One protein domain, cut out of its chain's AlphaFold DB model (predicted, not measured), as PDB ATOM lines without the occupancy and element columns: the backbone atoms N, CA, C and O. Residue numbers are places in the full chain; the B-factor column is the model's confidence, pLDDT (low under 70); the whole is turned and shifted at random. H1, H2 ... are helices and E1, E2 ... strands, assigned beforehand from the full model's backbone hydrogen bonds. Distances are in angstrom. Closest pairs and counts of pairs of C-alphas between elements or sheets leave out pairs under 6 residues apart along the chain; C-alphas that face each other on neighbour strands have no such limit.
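Overview. This is residues 8 to 56 of the 70 residues of an uncharacterized protein of Deltaproteobacteria bacterium (UniProt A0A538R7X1). A small two-strand hairpin, E1 and E2, and a lone helix, H1, lie far apart, joined by a long stretch that loops out from E2 and runs back past the hairpin to H1. H1 stands crosswise at one end of a rod spanning 50 by 23 by 18 A; the loop, free at residues 18 to 29, makes the other end. The 49 printed residues hold E1, E2 and H1 in that order, in a mixed class with 22 residues in named elements, under half; the whole is extended, with a radius of gyration of the C-alphas of 17.9 A.

Along the chain. E1, residues 8 to 10, begins at C-alpha 8 (-24.441, -8.909, -36.008). E2 is residues 13 to 16. H1, residues 42 to 56, is 21.1 A long and ends at C-alpha 56 (-4.905, -28.435, -30.338).

Arrangement. E1 and E2 are antiparallel at 158 degrees, with N 10 and O 13 within hydrogen-bond range at 2.8 A. E1 and H1 are apart. In H1 every O i to N i+4 pair is within hydrogen-bond range.

Size, cuts and confidence. The C-alphas of Gly 25 and Glu 54 are farthest apart, 50.6 A. The printed part has no cut; the link E2 to H1 is long. Residues 37 and 56 have pLDDT under 70.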
ATOM      1  N   LEU A   8     -25.419  -8.166 -35.228       88.75
ATOM      2  CA  LEU A   8     -24.441  -8.909 -36.008       88.75
ATOM      3  C   LEU A   8     -25.144  -9.910 -36.925       88.75
ATOM      4  O   LEU A   8     -26.136 -10.542 -36.562       88.75
ATOM      5  N   VAL A   9     -24.630 -10.043 -38.146       87.94
ATOM      6  CA  VAL A   9     -25.149 -10.992 -39.134       87.94
ATOM      7  C   VAL A   9     -24.337 -12.278 -39.062       87.94
ATOM      8  O   VAL A   9     -23.137 -12.278 -39.325       87.94
ATOM      9  N   HIS A  10     -25.013 -13.387 -38.783       84.75
ATOM     10  CA  HIS A  10     -24.463 -14.737 -38.772       84.75
ATOM     11  C   HIS A  10     -25.140 -15.562 -39.870       84.75
ATOM     12  O   HIS A  10     -26.170 -16.205 -39.653       84.75
ATOM     13  N   GLY A  11     -24.592 -15.517 -41.087       84.62
ATOM     14  CA  GLY A  11     -25.174 -16.212 -42.239       84.62
ATOM     15  C   GLY A  11     -26.582 -15.701 -42.565       84.62
ATOM     16  O   GLY A  11     -26.735 -14.599 -43.087       84.62
ATOM     17  N   THR A  12     -27.610 -16.503 -42.271       86.31
ATOM     18  CA  THR A  12     -29.028 -16.151 -42.482       86.31
ATOM     19  C   THR A  12     -29.714 -15.567 -41.245       86.31
ATOM     20  O   THR A  12     -30.885 -15.199 -41.318       86.31
ATOM     21  N   THR A  13     -29.013 -15.500 -40.114       86.88
ATOM     22  CA  THR A  13     -29.550 -15.046 -38.828       86.88
ATOM     23  C   THR A  13     -28.959 -13.687 -38.465       86.88
ATOM     24  O   THR A  13     -27.792 -13.424 -38.740       86.88
ATOM     25  N   ILE A  14     -29.758 -12.814 -37.845       89.25
ATOM     26  CA  ILE A  14     -29.295 -11.531 -37.304       89.25
ATOM     27  C   ILE A  14     -29.476 -11.571 -35.790       89.25
ATOM     28  O   ILE A  14     -30.604 -11.683 -35.309       89.25
ATOM     29  N   GLU A  15     -28.375 -11.477 -35.054       90.56
ATOM     30  CA  GLU A  15     -28.377 -11.345 -33.600       90.56
ATOM     31  C   GLU A  15     -28.461  -9.863 -33.242       90.56
ATOM     32  O   GLU A  15     -27.600  -9.082 -33.628       90.56
ATOM     33  N   LEU A  16     -29.530  -9.452 -32.559       91.12
ATOM     34  CA  LEU A  16     -29.774  -8.047 -32.226       91.12
ATOM     35  C   LEU A  16     -29.203  -7.708 -30.850       91.12
ATOM     36  O   LEU A  16     -29.494  -8.403 -29.880       91.12
ATOM     37  N   ASP A  17     -28.536  -6.558 -30.733       88.62
ATOM     38  CA  ASP A  17     -27.914  -6.091 -29.480       88.62
ATOM     39  C   ASP A  17     -28.927  -5.875 -28.342       88.62
ATOM     40  O   ASP A  17     -28.583  -5.723 -27.170       88.62
ATOM     41  N   SER A  18     -30.210  -5.762 -28.685       88.00
ATOM     42  CA  SER A  18     -31.285  -5.630 -27.712       88.00
ATOM     43  C   SER A  18     -32.603  -6.136 -28.270       88.00
ATOM     44  O   SER A  18     -32.865  -6.059 -29.473       88.00
ATOM     45  N   ALA A  19     -33.468  -6.584 -27.361       85.19
ATOM     46  CA  ALA A  19     -34.800  -7.050 -27.703       85.19
ATOM     47  C   ALA A  19     -35.588  -5.994 -28.497       85.19
ATOM     48  O   ALA A  19     -35.570  -4.788 -28.199       85.19
ATOM     49  N   VAL A  20     -36.308  -6.477 -29.505       84.56
ATOM     50  CA  VAL A  20     -37.337  -5.719 -30.209       84.56
ATOM     51  C   VAL A  20     -38.700  -6.024 -29.590       84.56
ATOM     52  O   VAL A  20     -38.944  -7.158 -29.185       84.56
ATOM     53  N   PRO A  21     -39.598  -5.031 -29.495       84.56
ATOM     54  CA  PRO A  21     -40.985  -5.289 -29.120       84.56
ATOM     55  C   PRO A  21     -41.672  -6.168 -30.173       84.56
ATOM     56  O   PRO A  21     -41.213  -6.231 -31.310       84.56
ATOM     57  N   GLU A  22     -42.802  -6.791 -29.834       85.31
ATOM     58  CA  GLU A  22     -43.542  -7.635 -30.780       85.31
ATOM     59  C   GLU A  22     -43.905  -6.893 -32.083       85.31
ATOM     60  O   GLU A  22     -44.430  -5.763 -32.107       85.31
ATOM     61  N   MET A  23     -43.598  -7.557 -33.198       83.25
ATOM     62  CA  MET A  23     -43.723  -7.014 -34.551       83.25
ATOM     63  C   MET A  23     -44.601  -7.864 -35.474       83.25
ATOM     64  O   MET A  23     -44.579  -7.652 -36.684       83.25
ATOM     65  N   GLU A  24     -45.385  -8.799 -34.937       87.56
ATOM     66  CA  GLU A  24     -46.252  -9.651 -35.752       87.56
ATOM     67  C   GLU A  24     -47.201  -8.816 -36.633       87.56
ATOM     68  O   GLU A  24     -47.780  -7.815 -36.201       87.56
ATOM     69  N   GLY A  25     -47.278  -9.172 -37.920       90.81
ATOM     70  CA  GLY A  25     -48.046  -8.441 -38.932       90.81
ATOM     71  C   GLY A  25     -47.439  -7.107 -39.396       90.81
ATOM     72  O   GLY A  25     -48.006  -6.458 -40.277       90.81
ATOM     73  N   LYS A  26     -46.289  -6.679 -38.858       87.75
ATOM     74  CA  LYS A  26     -45.611  -5.440 -39.271       87.75
ATOM     75  C   LYS A  26     -44.555  -5.716 -40.336       87.75
ATOM     76  O   LYS A  26     -43.858  -6.725 -40.320       87.75
ATOM     77  N   ARG A  27     -44.392  -4.767 -41.260       88.56
ATOM     78  CA  ARG A  27     -43.291  -4.790 -42.228       88.56
ATOM     79  C   ARG A  27     -41.993  -4.357 -41.556       88.56
ATOM     80  O   ARG A  27     -41.958  -3.324 -40.893       88.56
ATOM     81  N   VAL A  28     -40.931  -5.121 -41.791       85.94
ATOM     82  CA  VAL A  28     -39.577  -4.841 -41.303       85.94
ATOM     83  C   VAL A  28     -38.675  -4.544 -42.497       85.94
ATOM     84  O   VAL A  28     -38.781  -5.188 -43.539       85.94
ATOM     85  N   ARG A  29     -37.790  -3.555 -42.349       88.50
ATOM     86  CA  ARG A  29     -36.715  -3.273 -43.303       88.50
ATOM     87  C   ARG A  29     -35.394  -3.650 -42.650       88.50
ATOM     88  O   ARG A  29     -35.065  -3.109 -41.601       88.50
ATOM     89  N   VAL A  30     -34.645  -4.525 -43.305       87.94
ATOM     90  CA  VAL A  30     -33.281  -4.886 -42.913       87.94
ATOM     91  C   VAL A  30     -32.313  -4.128 -43.815       87.94
ATOM     92  O   VAL A  30     -32.498  -4.089 -45.032       87.94
ATOM     93  N   VAL A  31     -31.312  -3.491 -43.214       89.38
ATOM     94  CA  VAL A  31     -30.209  -2.840 -43.925       89.38
ATOM     95  C   VAL A  31     -28.932  -3.513 -43.451       89.38
ATOM     96  O   VAL A  31     -28.675  -3.547 -42.253       89.38
ATOM     97  N   LEU A  32     -28.186  -4.089 -44.389       88.19
ATOM     98  CA  LEU A  32     -26.894  -4.704 -44.114       88.19
ATOM     99  C   LEU A  32     -25.807  -3.703 -44.487       88.19
ATOM    100  O   LEU A  32     -25.742  -3.264 -45.637       88.19
ATOM    101  N   GLU A  33     -24.978  -3.347 -43.516       86.19
ATOM    102  CA  GLU A  33     -23.814  -2.494 -43.717       86.19
ATOM    103  C   GLU A  33     -22.563  -3.332 -43.475       86.19
ATOM    104  O   GLU A  33     -22.461  -4.039 -42.471       86.19
ATOM    105  N   VAL A  34     -21.625  -3.285 -44.420       80.38
ATOM    106  CA  VAL A  34     -20.313  -3.901 -44.226       80.38
ATOM    107  C   VAL A  34     -19.561  -3.010 -43.250       80.38
ATOM    108  O   VAL A  34     -19.183  -1.890 -43.589       80.38
ATOM    109  N   VAL A  35     -19.390  -3.499 -42.030       78.12
ATOM    110  CA  VAL A  35     -18.493  -2.895 -41.052       78.12
ATOM    111  C   VAL A  35     -17.088  -3.424 -41.297       78.12
ATOM    112  O   VAL A  35     -16.899  -4.626 -41.484       78.12
ATOM    113  N   ASP A  36     -16.107  -2.524 -41.319       75.81
ATOM    114  CA  ASP A  36     -14.707  -2.929 -41.362       75.81
ATOM    115  C   ASP A  36     -14.406  -3.759 -40.113       75.81
ATOM    116  O   ASP A  36     -14.521  -3.274 -38.983       75.81
ATOM    117  N   GLU A  37     -14.017  -5.016 -40.311       67.88
ATOM    118  CA  GLU A  37     -13.542  -5.836 -39.208       67.88
ATOM    119  C   GLU A  37     -12.290  -5.179 -38.610       67.88
ATOM    120  O   GLU A  37     -11.367  -4.801 -39.352       67.88
ATOM    121  N   PRO A  38     -12.219  -5.022 -37.275       72.56
ATOM    122  CA  PRO A  38     -11.039  -4.467 -36.645       72.56
ATOM    123  C   PRO A  38      -9.846  -5.372 -36.955       72.56
ATOM    124  O   PRO A  38      -9.777  -6.523 -36.522       72.56
ATOM    125  N   ARG A  39      -8.886  -4.844 -37.719       79.75
ATOM    126  CA  ARG A  39      -7.638  -5.554 -37.999       79.75
ATOM    127  C   ARG A  39      -6.891  -5.758 -36.691       79.75
ATOM    128  O   ARG A  39      -6.495  -4.792 -36.040       79.75
ATOM    129  N   LEU A  40      -6.683  -7.020 -36.335       83.94
ATOM    130  CA  LEU A  40      -5.862  -7.383 -35.192       83.94
ATOM    131  C   LEU A  40      -4.427  -6.896 -35.403       83.94
ATOM    132  O   LEU A  40      -3.892  -6.935 -36.515       83.94
ATOM    133  N   SER A  41      -3.783  -6.460 -34.322       89.81
ATOM    134  CA  SER A  41      -2.345  -6.222 -34.348       89.81
ATOM    135  C   SER A  41      -1.598  -7.547 -34.552       89.81
ATOM    136  O   SER A  41      -2.095  -8.625 -34.216       89.81
ATOM    137  N   ALA A  42      -0.363  -7.475 -35.057       88.88
ATOM    138  CA  ALA A  42       0.477  -8.662 -35.228       88.88
ATOM    139  C   ALA A  42       0.677  -9.433 -33.906       88.88
ATOM    140  O   ALA A  42       0.776 -10.658 -33.902       88.88
ATOM    141  N   GLU A  43       0.700  -8.723 -32.776       91.38
ATOM    142  CA  GLU A  43       0.820  -9.318 -31.446       91.38
ATOM    143  C   GLU A  43      -0.455 -10.056 -31.018       91.38
ATOM    144  O   GLU A  43      -0.365 -11.197 -30.566       91.38
ATOM    145  N   GLN A  44      -1.632  -9.453 -31.225       85.81
ATOM    146  CA  GLN A  44      -2.925 -10.089 -30.942       85.81
ATOM    147  C   GLN A  44      -3.123 -11.343 -31.790       85.81
ATOM    148  O   GLN A  44      -3.522 -12.389 -31.283       85.81
ATOM    149  N   GLN A  45      -2.787 -11.256 -33.078       87.56
ATOM    150  CA  GLN A  45      -2.873 -12.392 -33.980       87.56
ATOM    151  C   GLN A  45      -1.932 -13.519 -33.532       87.56
ATOM    152  O   GLN A  45      -2.353 -14.671 -33.459       87.56
ATOM    153  N   ARG A  46      -0.681 -13.201 -33.165       88.38
ATOM    154  CA  ARG A  46       0.273 -14.190 -32.639       88.38
ATOM    155  C   ARG A  46      -0.242 -14.868 -31.369       88.38
ATOM    156  O   ARG A  46      -0.113 -16.082 -31.256       88.38
ATOM    157  N   ALA A  47      -0.824 -14.111 -30.440       87.62
ATOM    158  CA  ALA A  47      -1.365 -14.656 -29.197       87.62
ATOM    159  C   ALA A  47      -2.528 -15.629 -29.453       87.62
ATOM    160  O   ALA A  47      -2.555 -16.711 -28.873       87.62
ATOM    161  N   LEU A  48      -3.444 -15.291 -30.368       84.94
ATOM    162  CA  LEU A  48      -4.550 -16.176 -30.751       84.94
ATOM    163  C   LEU A  48      -4.060 -17.448 -31.448       84.94
ATOM    164  O   LEU A  48      -4.547 -18.535 -31.146       84.94
ATOM    165  N   TRP A  49      -3.067 -17.338 -32.333       83.56
ATOM    166  CA  TRP A  49      -2.446 -18.507 -32.962       83.56
ATOM    167  C   TRP A  49      -1.748 -19.410 -31.953       83.56
ATOM    168  O   TRP A  49      -1.838 -20.629 -32.064       83.56
ATOM    169  N   GLN A  50      -1.060 -18.822 -30.975       85.81
ATOM    170  CA  GLN A  50      -0.412 -19.577 -29.913       85.81
ATOM    171  C   GLN A  50      -1.450 -20.297 -29.043       85.81
ATOM    172  O   GLN A  50      -1.315 -21.496 -28.830       85.81
ATOM    173  N   ALA A  51      -2.521 -19.611 -28.634       81.75
ATOM    174  CA  ALA A  51      -3.621 -20.225 -27.892       81.75
ATOM    175  C   ALA A  51      -4.282 -21.368 -28.683       81.75
ATOM    176  O   ALA A  51      -4.570 -22.424 -28.130       81.75
ATOM    177  N   TRP A  52      -4.474 -21.196 -29.992       76.81
ATOM    178  CA  TRP A  52      -4.985 -22.256 -30.861       76.81
ATOM    179  C   TRP A  52      -4.028 -23.456 -30.937       76.81
ATOM    180  O   TRP A  52      -4.460 -24.599 -30.809       76.81
ATOM    181  N   ALA A  53      -2.725 -23.208 -31.093       80.56
ATOM    182  CA  ALA A  53      -1.712 -24.258 -31.145       80.56
ATOM    183  C   ALA A  53      -1.585 -25.026 -29.816       80.56
ATOM    184  O   ALA A  53      -1.382 -26.238 -29.832       80.56
ATOM    185  N   GLU A  54      -1.719 -24.337 -28.681       82.69
ATOM    186  CA  GLU A  54      -1.663 -24.926 -27.337       82.69
ATOM    187  C   GLU A  54      -2.916 -25.757 -27.006       82.69
ATOM    188  O   GLU A  54      -2.799 -26.793 -26.354       82.69
ATOM    189  N   CYS A  55      -4.095 -25.358 -27.494       71.62
ATOM    190  CA  CYS A  55      -5.352 -26.084 -27.277       71.62
ATOM    191  C   CYS A  55      -5.604 -27.231 -28.284       71.62
ATOM    192  O   CYS A  55      -6.549 -27.998 -28.109       71.62
ATOM    193  N   GLY A  56      -4.771 -27.382 -29.321       62.56
ATOM    194  CA  GLY A  56      -4.905 -28.435 -30.338       62.56
ATOM    195  C   GLY A  56      -6.055 -28.204 -31.340       62.56
ATOM    196  O   GLY A  56      -6.675 -27.143 -31.341       62.56
TER     197      GLY A  56